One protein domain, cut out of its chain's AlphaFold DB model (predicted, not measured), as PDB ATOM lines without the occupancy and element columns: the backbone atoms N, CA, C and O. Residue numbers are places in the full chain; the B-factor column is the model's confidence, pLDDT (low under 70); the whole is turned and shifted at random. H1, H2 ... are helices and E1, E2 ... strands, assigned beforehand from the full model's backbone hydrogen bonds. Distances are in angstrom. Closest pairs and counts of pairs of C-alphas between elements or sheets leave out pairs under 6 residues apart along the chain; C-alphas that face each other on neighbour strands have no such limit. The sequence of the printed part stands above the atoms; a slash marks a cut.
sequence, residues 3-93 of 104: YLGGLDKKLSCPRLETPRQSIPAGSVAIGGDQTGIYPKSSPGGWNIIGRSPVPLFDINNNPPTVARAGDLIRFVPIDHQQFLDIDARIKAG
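Overview. This is residues 3 to 93 of the 104 residues of a protein of Flavobacteriaceae bacterium (UniProt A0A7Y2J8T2). With little regular structure, the domain is a small three-strand sheet, E3 - E2 - E5, with the two-strand ribbon E1 - E4 over one face of it, and H1, reached through the long loop of residues 52 to 79, off the sheet beyond the end where E5 ends. The 91 printed residues have five named strands, then one named helix: mixed class, 33 residues in named elements. Both sheets are antiparallel; the whole is compact, radius of gyration of the C-alphas 13.9 A, spans 39 by 29 by 25 A.

Arrangement. Residues 3 to 4 pair antiparallel with residues 35 to 36 of E3, residues 34 to 37. E1, residues 20 to 23, and E4, residues 42 to 44, are antiparallel at 122 degrees; N 20 and O 44, 2.8 A, are within hydrogen-bond range. E2, residues 27 to 31, forms a hairpin with E3, at 163 degrees; N 29 and O 36, 2.9 A, are within range. E5, residues 47 to 51, is antiparallel to E2 at 155 degrees; N 28 and O 50, 2.8 A, are within range. H1, residues 80 to 91, is not on the sheet; its O i to N i+4 pairs are each within range.

Along the chain. E1 begins at C-alpha 20, (113.418, 114.963, 127.322). E2 is 12.6 A long, E5 11.8 A and H1 16.7 A, ending at C-alpha 91, (123.268, 89.293, 126.091).

Size, cuts and confidence. The two C-alphas farthest apart, of Glu 17 and Ala 92, are 39.6 A apart. The printed part has no cut; the link from E5 to H1 is long, 28 residues. No printed residue is under 70 in pLDDT.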
ATOM      1  N   TYR A   3     116.114 107.330 110.978       95.31
ATOM      2  CA  TYR A   3     114.968 108.105 110.501       95.31
ATOM      3  C   TYR A   3     114.213 107.267 109.477       95.31
ATOM      4  O   TYR A   3     114.805 106.839 108.487       95.31
ATOM      5  N   LEU A   4     112.929 107.029 109.721       95.69
ATOM      6  CA  LEU A   4     112.096 106.164 108.892       95.69
ATOM      7  C   LEU A   4     110.954 106.984 108.287       95.69
ATOM      8  O   LEU A   4     110.223 107.682 108.996       95.69
ATOM      9  N   GLY A   5     110.829 106.907 106.963       94.19
ATOM     10  CA  GLY A   5     109.694 107.447 106.216       94.19
ATOM     11  C   GLY A   5     108.548 106.438 106.105       94.19
ATOM     12  O   GLY A   5     108.687 105.283 106.500       94.19
ATOM     13  N   GLY A   6     107.418 106.877 105.543       91.75
ATOM     14  CA  GLY A   6     106.254 106.014 105.304       91.75
ATOM     15  C   GLY A   6     105.309 105.860 106.499       91.75
ATOM     16  O   GLY A   6     104.492 104.945 106.508       91.75
ATOM     17  N   LEU A   7     105.406 106.738 107.505       94.94
ATOM     18  CA  LEU A   7     104.454 106.774 108.613       94.94
ATOM     19  C   LEU A   7     103.051 107.133 108.094       94.94
ATOM     20  O   LEU A   7     102.896 108.075 107.315       94.94
ATOM     21  N   ASP A   8     102.025 106.408 108.548       95.12
ATOM     22  CA  ASP A   8     100.632 106.778 108.282       95.12
ATOM     23  C   ASP A   8     100.365 108.185 108.838       95.12
ATOM     24  O   ASP A   8     100.618 108.463 110.012       95.12
ATOM     25  N   LYS A   9      99.816 109.076 108.004       94.62
ATOM     26  CA  LYS A   9      99.491 110.459 108.378       94.62
ATOM     27  C   LYS A   9      98.580 110.549 109.602       94.62
ATOM     28  O   LYS A   9      98.658 111.532 110.329       94.62
ATOM     29  N   LYS A  10      97.751 109.532 109.866       96.69
ATOM     30  CA  LYS A  10      96.896 109.465 111.065       96.69
ATOM     31  C   LYS A  10      97.686 109.361 112.371       96.69
ATOM     32  O   LYS A  10      97.145 109.673 113.424       96.69
ATOM     33  N   LEU A  11      98.934 108.900 112.305       95.69
ATOM     34  CA  LEU A  11      99.831 108.774 113.454       95.69
ATOM     35  C   LEU A  11     100.739 109.996 113.632       95.69
ATOM     36  O   LEU A  11     101.459 110.063 114.627       95.69
ATOM     37  N   SER A  12     100.731 110.937 112.682       96.44
ATOM     38  CA  SER A  12     101.563 112.137 112.748       96.44
ATOM     39  C   SER A  12     101.246 112.935 114.008       96.44
ATOM     40  O   SER A  12     100.088 113.212 114.322       96.44
ATOM     41  N   CYS A  13     102.291 113.280 114.755       95.38
ATOM     42  CA  CYS A  13     102.164 113.986 116.022       95.38
ATOM     43  C   CYS A  13     103.347 114.944 116.196       95.38
ATOM     44  O   CYS A  13     104.496 114.515 116.013       95.38
ATOM     45  N   PRO A  14     103.118 116.229 116.533       96.12
ATOM     46  CA  PRO A  14     104.198 117.192 116.702       96.12
ATOM     47  C   PRO A  14     105.180 116.743 117.784       96.12
ATOM     48  O   PRO A  14     104.846 116.007 118.715       96.12
ATOM     49  N   ARG A  15     106.426 117.201 117.657       97.12
ATOM     50  CA  ARG A  15     107.439 117.001 118.696       97.12
ATOM     51  C   ARG A  15     107.007 117.720 119.977       97.12
ATOM     52  O   ARG A  15     106.326 118.739 119.919       97.12
ATOM     53  N   LEU A  16     107.452 117.206 121.117       96.88
ATOM     54  CA  LEU A  16     107.329 117.882 122.401       96.88
ATOM     55  C   LEU A  16     107.978 119.264 122.338       96.88
ATOM     56  O   LEU A  16     109.090 119.399 121.825       96.88
ATOM     57  N   GLU A  17     107.311 120.254 122.927       96.81
ATOM     58  CA  GLU A  17     107.830 121.620 123.050       96.81
ATOM     59  C   GLU A  17     109.134 121.652 123.853       96.81
ATOM     60  O   GLU A  17     110.103 122.292 123.455       96.81
ATOM     61  N   THR A  18     109.180 120.893 124.953       97.12
ATOM     62  CA  THR A  18     110.389 120.694 125.756       97.12
ATOM     63  C   THR A  18     110.915 119.267 125.563       97.12
ATOM     64  O   THR A  18     110.250 118.309 125.972       97.12
ATOM     65  N   PRO A  19     112.101 119.077 124.957       96.50
ATOM     66  CA  PRO A  19     112.714 117.761 124.815       96.50
ATOM     67  C   PRO A  19     112.998 117.084 126.161       96.50
ATOM     68  O   PRO A  19     113.387 117.728 127.135       96.50
ATOM     69  N   ARG A  20     112.899 115.751 126.198       97.88
ATOM     70  CA  ARG A  20     113.418 114.963 127.322       97.88
ATOM     71  C   ARG A  20     114.939 115.056 127.328       97.88
ATOM     72  O   ARG A  20     115.565 114.922 126.279       97.88
ATOM     73  N   GLN A  21     115.524 115.209 128.513       97.56
ATOM     74  CA  GLN A  21     116.981 115.234 128.700       97.56
ATOM     75  C   GLN A  21     117.636 113.886 128.380       97.56
ATOM     76  O   GLN A  21     118.785 113.830 127.958       97.56
ATOM     77  N   SER A  22     116.901 112.789 128.557       97.38
ATOM     78  CA  SER A  22     117.394 111.443 128.293       97.38
ATOM     79  C   SER A  22     116.252 110.548 127.827       97.38
ATOM     80  O   SER A  22     115.218 110.443 128.489       97.38
ATOM     81  N   ILE A  23     116.437 109.924 126.667       97.62
ATOM     82  CA  ILE A  23     115.579 108.883 126.109       97.62
ATOM     83  C   ILE A  23     116.407 107.600 126.053       97.62
ATOM     84  O   ILE A  23     117.490 107.635 125.468       97.62
ATOM     85  N   PRO A  24     115.930 106.477 126.618       96.94
ATOM     86  CA  PRO A  24     116.663 105.217 126.599       96.94
ATOM     87  C   PRO A  24     117.004 104.722 125.186       96.94
ATOM     88  O   PRO A  24     116.245 104.892 124.232       96.94
ATOM     89  N   ALA A  25     118.127 104.012 125.068       96.88
ATOM     90  CA  ALA A  25     118.436 103.260 123.857       96.88
ATOM     91  C   ALA A  25     117.328 102.232 123.556       96.88
ATOM     92  O   ALA A  25     116.750 101.622 124.465       96.88
ATOM     93  N   GLY A  26     117.043 102.053 122.272       97.31
ATOM     94  CA  GLY A  26     115.986 101.197 121.750       97.31
ATOM     95  C   GLY A  26     114.600 101.844 121.726       97.31
ATOM     96  O   GLY A  26     113.677 101.227 121.202       97.31
ATOM     97  N   SER A  27     114.407 103.053 122.272       98.31
ATOM     98  CA  SER A  27     113.101 103.727 122.228       98.31
ATOM     99  C   SER A  27     112.651 103.962 120.789       98.31
ATOM    100  O   SER A  27     113.410 104.499 119.987       98.31
ATOM    101  N   VAL A  28     111.412 103.586 120.480       98.12
ATOM    102  CA  VAL A  28     110.726 103.876 119.216       98.12
ATOM    103  C   VAL A  28     109.848 105.096 119.438       98.12
ATOM    104  O   VAL A  28     109.132 105.167 120.441       98.12
ATOM    105  N   ALA A  29     109.915 106.068 118.535       97.94
ATOM    106  CA  ALA A  29     109.218 107.329 118.714       97.94
ATOM    107  C   ALA A  29     108.725 107.932 117.397       97.94
ATOM    108  O   ALA A  29     109.276 107.651 116.335       97.94
ATOM    109  N   ILE A  30     107.727 108.810 117.503       98.19
ATOM    110  CA  ILE A  30     107.155 109.593 116.402       98.19
ATOM    111  C   ILE A  30     107.461 111.082 116.604       98.19
ATOM    112  O   ILE A  30     107.331 111.607 117.714       98.19
ATOM    113  N   GLY A  31     107.849 111.773 115.533       96.69
ATOM    114  CA  GLY A  31     108.082 113.214 115.537       96.69
ATOM    115  C   GLY A  31     107.719 113.851 114.201       96.69
ATOM    116  O   GLY A  31     108.508 113.810 113.258       96.69
ATOM    117  N   GLY A  32     106.553 114.490 114.147       96.12
ATOM    118  CA  GLY A  32     105.915 114.911 112.900       96.12
ATOM    119  C   GLY A  32     105.493 113.691 112.084       96.12
ATOM    120  O   GLY A  32     105.003 112.709 112.637       96.12
ATOM    121  N   ASP A  33     105.770 113.725 110.782       96.31
ATOM    122  CA  ASP A  33     105.435 112.655 109.831       96.31
ATOM    123  C   ASP A  33     106.473 111.520 109.787       96.31
ATOM    124  O   ASP A  33     106.537 110.747 108.830       96.31
ATOM    125  N   GLN A  34     107.343 111.436 110.793       97.00
ATOM    126  CA  GLN A  34     108.431 110.467 110.840       97.00
ATOM    127  C   GLN A  34     108.330 109.586 112.076       97.00
ATOM    128  O   GLN A  34     107.960 110.038 113.161       97.00
ATOM    129  N   THR A  35     108.747 108.333 111.911       97.62
ATOM    130  CA  THR A  35     109.059 107.430 113.017       97.62
ATOM    131  C   THR A  35     110.555 107.143 113.036       97.62
ATOM    132  O   THR A  35     111.287 107.420 112.081       97.62
ATOM    133  N   GLY A  36     111.050 106.662 114.163       97.12
ATOM    134  CA  GLY A  36     112.461 106.388 114.330       97.12
ATOM    135  C   GLY A  36     112.749 105.640 115.609       97.12
ATOM    136  O   GLY A  36     111.884 105.466 116.468       97.12
ATOM    137  N   ILE A  37     113.990 105.186 115.725       97.94
ATOM    138  CA  ILE A  37     114.451 104.431 116.884       97.94
ATOM    139  C   ILE A  37     115.829 104.927 117.343       97.94
ATOM    140  O   ILE A  37     116.754 105.129 116.545       97.94
ATOM    141  N   TYR A  38     115.944 105.159 118.653       97.31
ATOM    142  CA  TYR A  38     117.135 105.691 119.316       97.31
ATOM    143  C   TYR A  38     118.191 104.581 119.479       97.31
ATOM    144  O   TYR A  38     117.960 103.647 120.238       97.31
ATOM    145  N   PRO A  39     119.368 104.641 118.826       95.56
ATOM    146  CA  PRO A  39     120.384 103.587 118.943       95.56
ATOM    147  C   PRO A  39     121.183 103.663 120.250       95.56
ATOM    148  O   PRO A  39     121.835 102.702 120.631       95.56
ATOM    149  N   LYS A  40     121.150 104.814 120.925       95.19
ATOM    150  CA  LYS A  40     121.828 105.075 122.195       95.19
ATOM    151  C   LYS A  40     120.977 106.006 123.046       95.19
ATOM    152  O   LYS A  40     120.085 106.665 122.512       95.19
ATOM    153  N   SER A  41     121.292 106.083 124.338       96.69
ATOM    154  CA  SER A  41     120.662 107.062 125.219       96.69
ATOM    155  C   SER A  41     121.023 108.484 124.784       96.69
ATOM    156  O   SER A  41     122.204 108.785 124.587       96.69
ATOM    157  N   SER A  42     120.027 109.346 124.587       96.62
ATOM    158  CA  SER A  42     120.244 110.742 124.182       96.62
ATOM    159  C   SER A  42     119.026 111.623 124.477       96.62
ATOM    160  O   SER A  42     117.919 111.095 124.569       96.62
ATOM    161  N   PRO A  43     119.178 112.957 124.545       97.31
ATOM    162  CA  PRO A  43     118.039 113.868 124.579       97.31
ATOM    163  C   PRO A  43     117.142 113.728 123.339       97.31
ATOM    164  O   PRO A  43     117.607 113.341 122.261       97.31
ATOM    165  N   GLY A  44     115.860 114.075 123.457       96.94
ATOM    166  CA  GLY A  44     114.956 114.083 122.306       96.94
ATOM    167  C   GLY A  44     113.539 114.569 122.600       96.94
ATOM    168  O   GLY A  44     113.012 114.402 123.696       96.94
ATOM    169  N   GLY A  45     112.917 115.181 121.593       97.38
ATOM    170  CA  GLY A  45     111.547 115.706 121.661       97.38
ATOM    171  C   GLY A  45     110.502 114.826 120.975       97.38
ATOM    172  O   GLY A  45     109.414 115.303 120.695       97.38
ATOM    173  N   TRP A  46     110.814 113.581 120.620       98.06
ATOM    174  CA  TRP A  46     109.852 112.722 119.926       98.06
ATOM    175  C   TRP A  46     108.926 112.020 120.931       98.06
ATOM    176  O   TRP A  46     109.292 111.777 122.088       98.06
ATOM    177  N   ASN A  47     107.711 111.704 120.493       97.94
ATOM    178  CA  ASN A  47     106.717 110.983 121.281       97.94
ATOM    179  C   ASN A  47     107.084 109.502 121.309       97.94
ATOM    180  O   ASN A  47     107.011 108.830 120.285       97.94
ATOM    181  N   ILE A  48     107.521 109.006 122.466       97.81
ATOM    182  CA  ILE A  48     107.920 107.608 122.643       97.81
ATOM    183  C   ILE A  48     106.660 106.741 122.634       97.81
ATOM    184  O   ILE A  48     105.745 106.990 123.414       97.81
ATOM    185  N   ILE A  49     106.641 105.723 121.777       97.31
ATOM    186  CA  ILE A  49     105.507 104.800 121.604       97.31
ATOM    187  C   ILE A  49     105.853 103.352 121.966       97.31
ATOM    188  O   ILE A  49     104.973 102.503 122.037       97.31
ATOM    189  N   GLY A  50     107.132 103.051 122.188       97.56
ATOM    190  CA  GLY A  50     107.586 101.711 122.533       97.56
ATOM    191  C   GLY A  50     109.100 101.630 122.668       97.56
ATOM    192  O   GLY A  50     109.806 102.643 122.616       97.56
ATOM    193  N   ARG A  51     109.611 100.412 122.840       98.06
ATOM    194  CA  ARG A  51     111.045 100.144 122.951       98.06
ATOM    195  C   ARG A  51     111.375  98.779 122.358       98.06
ATOM    196  O   ARG A  51     110.626  97.831 122.554       98.06
ATOM    197  N   SER A  52     112.507  98.691 121.674       97.50
ATOM    198  CA  SER A  52     113.100  97.434 121.218       97.50
ATOM    199  C   SER A  52     114.295  97.063 122.103       97.50
ATOM    200  O   SER A  52     115.072  97.958 122.451       97.50
ATOM    201  N   PRO A  53     114.476  95.778 122.450       97.00
ATOM    202  CA  PRO A  53     115.686  95.297 123.119       97.00
ATOM    203  C   PRO A  53     116.870  95.146 122.147       97.00
ATOM    204  O   PRO A  53     118.008  94.995 122.579       97.00
ATOM    205  N   VAL A  54     116.629  95.192 120.828       95.62
ATOM    206  CA  VAL A  54     117.655  94.945 119.805       95.62
ATOM    207  C   VAL A  54     118.658  96.106 119.726       95.62
ATOM    208  O   VAL A  54     118.244  97.239 119.452       95.62
ATOM    209  N   PRO A  55     119.974  95.856 119.886       93.50
ATOM    210  CA  PRO A  55     120.996  96.870 119.671       93.50
ATOM    211  C   PRO A  55     121.069  97.224 118.185       93.50
ATOM    212  O   PRO A  55     121.202  96.361 117.322       93.50
ATOM    213  N   LEU A  56     120.972  98.516 117.881       93.38
ATOM    214  CA  LEU A  56     120.965  99.012 116.498       93.38
ATOM    215  C   LEU A  56     122.343  99.424 115.989       93.38
ATOM    216  O   LEU A  56     122.531  99.606 114.783       93.38
ATOM    217  N   PHE A  57     123.264  99.655 116.921       92.94
ATOM    218  CA  PHE A  57     124.610 100.119 116.656       92.94
ATOM    219  C   PHE A  57     125.577  99.460 117.634       92.94
ATOM    220  O   PHE A  57     125.365  99.537 118.844       92.94
ATOM    221  N   ASP A  58     126.639  98.869 117.106       90.50
ATOM    222  CA  ASP A  58     127.768  98.352 117.871       90.50
ATOM    223  C   ASP A  58     129.042  98.574 117.058       90.50
ATOM    224  O   ASP A  58     129.159  98.098 115.932       90.50
ATOM    225  N   ILE A  59     129.994  99.310 117.629       91.62
ATOM    226  CA  ILE A  59     131.252  99.658 116.961       91.62
ATOM    227  C   ILE A  59     132.130  98.432 116.678       91.62
ATOM    228  O   ILE A  59     132.972  98.484 115.786       91.62
ATOM    229  N   ASN A  60     131.930  97.339 117.417       92.31
ATOM    230  CA  ASN A  60     132.713  96.115 117.267       92.31
ATOM    231  C   ASN A  60     132.155  95.185 116.177       92.31
ATOM    232  O   ASN A  60     132.825  94.229 115.790       92.31
ATOM    233  N   ASN A  61     130.949  95.460 115.665       89.19
ATOM    234  CA  ASN A  61     130.335  94.688 114.589       89.19
ATOM    235  C   ASN A  61     130.725  95.236 113.208       89.19
ATOM    236  O   ASN A  61     130.935  96.436 113.026       89.19
ATOM    237  N   ASN A  62     130.766  94.354 112.205       89.06
ATOM    238  CA  ASN A  62     130.934  94.734 110.804       89.06
ATOM    239  C   ASN A  62     129.786  94.158 109.951       89.06
ATOM    240  O   ASN A  62     129.772  92.949 109.705       89.06
ATOM    241  N   PRO A  63     128.831  94.983 109.481       90.19
ATOM    242  CA  PRO A  63     128.747  96.437 109.661       90.19
ATOM    243  C   PRO A  63     128.363  96.847 111.100       90.19
ATOM    244  O   PRO A  63     127.699  96.077 111.793       90.19
ATOM    245  N   PRO A  64     128.706  98.076 111.542       92.00
ATOM    246  CA  PRO A  64     128.394  98.539 112.894       92.00
ATOM    247  C   PRO A  64     126.923  98.931 113.079       92.00
ATOM    248  O   PRO A  64     126.501  99.230 114.192       92.00
ATOM    249  N   THR A  65     126.132  98.972 112.003       92.69
ATOM    250  CA  THR A  65     124.696  99.276 112.019       92.69
ATOM    251  C   THR A  65     123.889  98.096 111.496       92.69
ATOM    252  O   THR A  65     124.300  97.416 110.559       92.69
ATOM    253  N   VAL A  66     122.693  97.899 112.055       91.75
ATOM    254  CA  VAL A  66     121.775  96.824 111.627       91.75
ATOM    255  C   VAL A  66     121.053  97.100 110.304       91.75
ATOM    256  O   VAL A  66     120.451  96.193 109.742       91.75
ATOM    257  N   ALA A  67     121.082  98.347 109.831       92.62
ATOM    258  CA  ALA A  67     120.403  98.793 108.618       92.62
ATOM    259  C   ALA A  67     121.227  99.863 107.888       92.62
ATOM    260  O   ALA A  67     122.056 100.559 108.495       92.62
ATOM    261  N   ARG A  68     120.974  99.998 106.587       92.44
ATOM    262  CA  ARG A  68     121.524 100.998 105.666       92.44
ATOM    263  C   ARG A  68     120.404 101.877 105.109       92.44
ATOM    264  O   ARG A  68     119.221 101.567 105.218       92.44
ATOM    265  N   ALA A  69     120.781 103.009 104.517       92.19
ATOM    266  CA  ALA A  69     119.822 103.852 103.812       92.19
ATOM    267  C   ALA A  69     119.176 103.062 102.662       92.19
ATOM    268  O   ALA A  69     119.886 102.455 101.863       92.19
ATOM    269  N   GLY A  70     117.844 103.086 102.595       92.44
ATOM    270  CA  GLY A  70     117.056 102.309 101.635       92.44
ATOM    271  C   GLY A  70     116.461 101.017 102.201       92.44
ATOM    272  O   GLY A  70     115.511 100.506 101.617       92.44
ATOM    273  N   ASP A  71     116.943 100.527 103.348       93.44
ATOM    274  CA  ASP A  71     116.362  99.343 103.985       93.44
ATOM    275  C   ASP A  71     114.972  99.643 104.567       93.44
ATOM    276  O   ASP A  71     114.710 100.724 105.105       93.44
ATOM    277  N   LEU A  72     114.085  98.647 104.510       93.75
ATOM    278  CA  LEU A  72     112.776  98.690 105.155       93.75
ATOM    279  C   LEU A  72     112.860  98.121 106.572       93.75
ATOM    280  O   LEU A  72     113.447  97.065 106.805       93.75
ATOM    281  N   ILE A  73     112.215  98.802 107.518       94.00
ATOM    282  CA  ILE A  73     112.151  98.382 108.918       94.00
ATOM    283  C   ILE A  73     110.714  98.012 109.265       94.00
ATOM    284  O   ILE A  73     109.799  98.817 109.102       94.00
ATOM    285  N   ARG A  74     110.525  96.806 109.805       94.19
ATOM    286  CA  ARG A  74     109.242  96.346 110.340       94.19
ATOM    287  C   ARG A  74     109.331  96.210 111.853       94.19
ATOM    288  O   ARG A  74     110.058  95.359 112.359       94.19
ATOM    289  N   PHE A  75     108.560  97.018 112.571       95.25
ATOM    290  CA  PHE A  75     108.361  96.825 114.005       95.25
ATOM    291  C   PHE A  75     107.362  95.689 114.238       95.25
ATOM    292  O   PHE A  75     106.319  95.631 113.584       95.25
ATOM    293  N   VAL A  76     107.687  94.785 115.160       96.38
ATOM    294  CA  VAL A  76     106.819  93.673 115.560       96.38
ATOM    295  C   VAL A  76     106.399  93.913 117.009       96.38
ATOM    296  O   VAL A  76     107.282  94.073 117.855       96.38
ATOM    297  N   PRO A  77     105.089  93.994 117.308       97.44
ATOM    298  CA  PRO A  77     104.627  94.145 118.678       97.44
ATOM    299  C   PRO A  77     104.972  92.889 119.479       97.44
ATOM    300  O   PRO A  77     104.753  91.770 119.017       97.44
ATOM    301  N   ILE A  78     105.508  93.104 120.675       97.75
ATOM    302  CA  ILE A  78     105.837  92.066 121.647       97.75
ATOM    303  C   ILE A  78     105.349  92.507 123.024       97.75
ATOM    304  O   ILE A  78     105.215  93.708 123.282       97.75
ATOM    305  N   ASP A  79     105.091  91.549 123.903       98.25
ATOM    306  CA  ASP A  79     104.805  91.833 125.304       98.25
ATOM    307  C   ASP A  79     106.091  92.061 126.125       98.25
ATOM    308  O   ASP A  79     107.222  91.997 125.631       98.25
ATOM    309  N   HIS A  80     105.911  92.371 127.409       97.75
ATOM    310  CA  HIS A  80     107.021  92.646 128.315       97.75
ATOM    311  C   HIS A  80     107.893  91.410 128.588       97.75
ATOM    312  O   HIS A  80     109.107  91.550 128.705       97.75
ATOM    313  N   GLN A  81     107.311  90.210 128.664       98.44
ATOM    314  CA  GLN A  81     108.084  88.991 128.907       98.44
ATOM    315  C   GLN A  81     108.964  88.673 127.696       98.44
ATOM    316  O   GLN A  81     110.163  88.463 127.840       98.44
ATOM    317  N   GLN A  82     108.399  88.767 126.492       98.19
ATOM    318  CA  GLN A  82     109.132  88.621 125.239       98.19
ATOM    319  C   GLN A  82     110.264  89.646 125.117       98.19
ATOM    320  O   GLN A  82     111.342  89.314 124.624       98.19
ATOM    321  N   PHE A  83     110.054  90.883 125.580       98.31
ATOM    322  CA  PHE A  83     111.116  91.889 125.629       98.31
ATOM    323  C   PHE A  83     112.291  91.419 126.496       98.31
ATOM    324  O   PHE A  83     113.439  91.484 126.052       98.31
ATOM    325  N   LEU A  84     112.007  90.940 127.713       98.31
ATOM    326  CA  LEU A  84     113.026  90.450 128.646       98.31
ATOM    327  C   LEU A  84     113.755  89.221 128.094       98.31
ATOM    328  O   LEU A  84     114.982  89.153 128.168       98.31
ATOM    329  N   ASP A  85     113.024  88.289 127.487       98.31
ATOM    330  CA  ASP A  85     113.593  87.075 126.906       98.31
ATOM    331  C   ASP A  85     114.516  87.398 125.722       98.31
ATOM    332  O   ASP A  85     115.612  86.845 125.607       98.31
ATOM    333  N   ILE A  86     114.113  88.323 124.843       98.00
ATOM    334  CA  ILE A  86     114.954  88.768 123.725       98.00
ATOM    335  C   ILE A  86     116.204  89.486 124.246       98.00
ATOM    336  O   ILE A  86     117.298  89.209 123.756       98.00
ATOM    337  N   ASP A  87     116.075  90.370 125.238       97.62
ATOM    338  CA  ASP A  87     117.214  91.062 125.857       97.62
ATOM    339  C   ASP A  87     118.214  90.071 126.482       97.62
ATOM    340  O   ASP A  87     119.422  90.173 126.253       97.62
ATOM    341  N   ALA A  88     117.722  89.055 127.197       98.06
ATOM    342  CA  ALA A  88     118.555  87.991 127.750       98.06
ATOM    343  C   ALA A  88     119.287  87.204 126.650       98.06
ATOM    344  O   ALA A  88     120.499  87.000 126.733       98.06
ATOM    345  N   ARG A  89     118.584  86.830 125.574       98.06
ATOM    346  CA  ARG A  89     119.181  86.123 124.428       98.06
ATOM    347  C   ARG A  89     120.199  86.971 123.673       98.06
ATOM    348  O   ARG A  89     121.188  86.431 123.192       98.06
ATOM    349  N   ILE A  90     119.994  88.283 123.568       95.50
ATOM    350  CA  ILE A  90     120.984  89.204 122.988       95.50
ATOM    351  C   ILE A  90     122.255  89.205 123.836       95.50
ATOM    352  O   ILE A  90     123.343  89.047 123.289       95.50
ATOM    353  N   LYS A  91     122.126  89.324 125.163       94.75
ATOM    354  CA  LYS A  91     123.268  89.293 126.091       94.75
ATOM    355  C   LYS A  91     124.028  87.966 126.046       94.75
ATOM    356  O   LYS A  91     125.241  87.967 126.214       94.75
ATOM    357  N   ALA A  92     123.330  86.863 125.784       96.94
ATOM    358  CA  ALA A  92     123.928  85.545 125.576       96.94
ATOM    359  C   ALA A  92     124.520  85.337 124.163       96.94
ATOM    360  O   ALA A  92     125.176  84.329 123.921       96.94
ATOM    361  N   GLY A  93     124.301  86.259 123.215       94.69
ATOM    362  CA  GLY A  93     124.717  86.096 121.814       94.69
ATOM    363  C   GLY A  93     123.853  85.115 121.003       94.69
ATOM    364  O   GLY A  93     124.238  84.688 119.917       94.69
TER     365      GLY A  93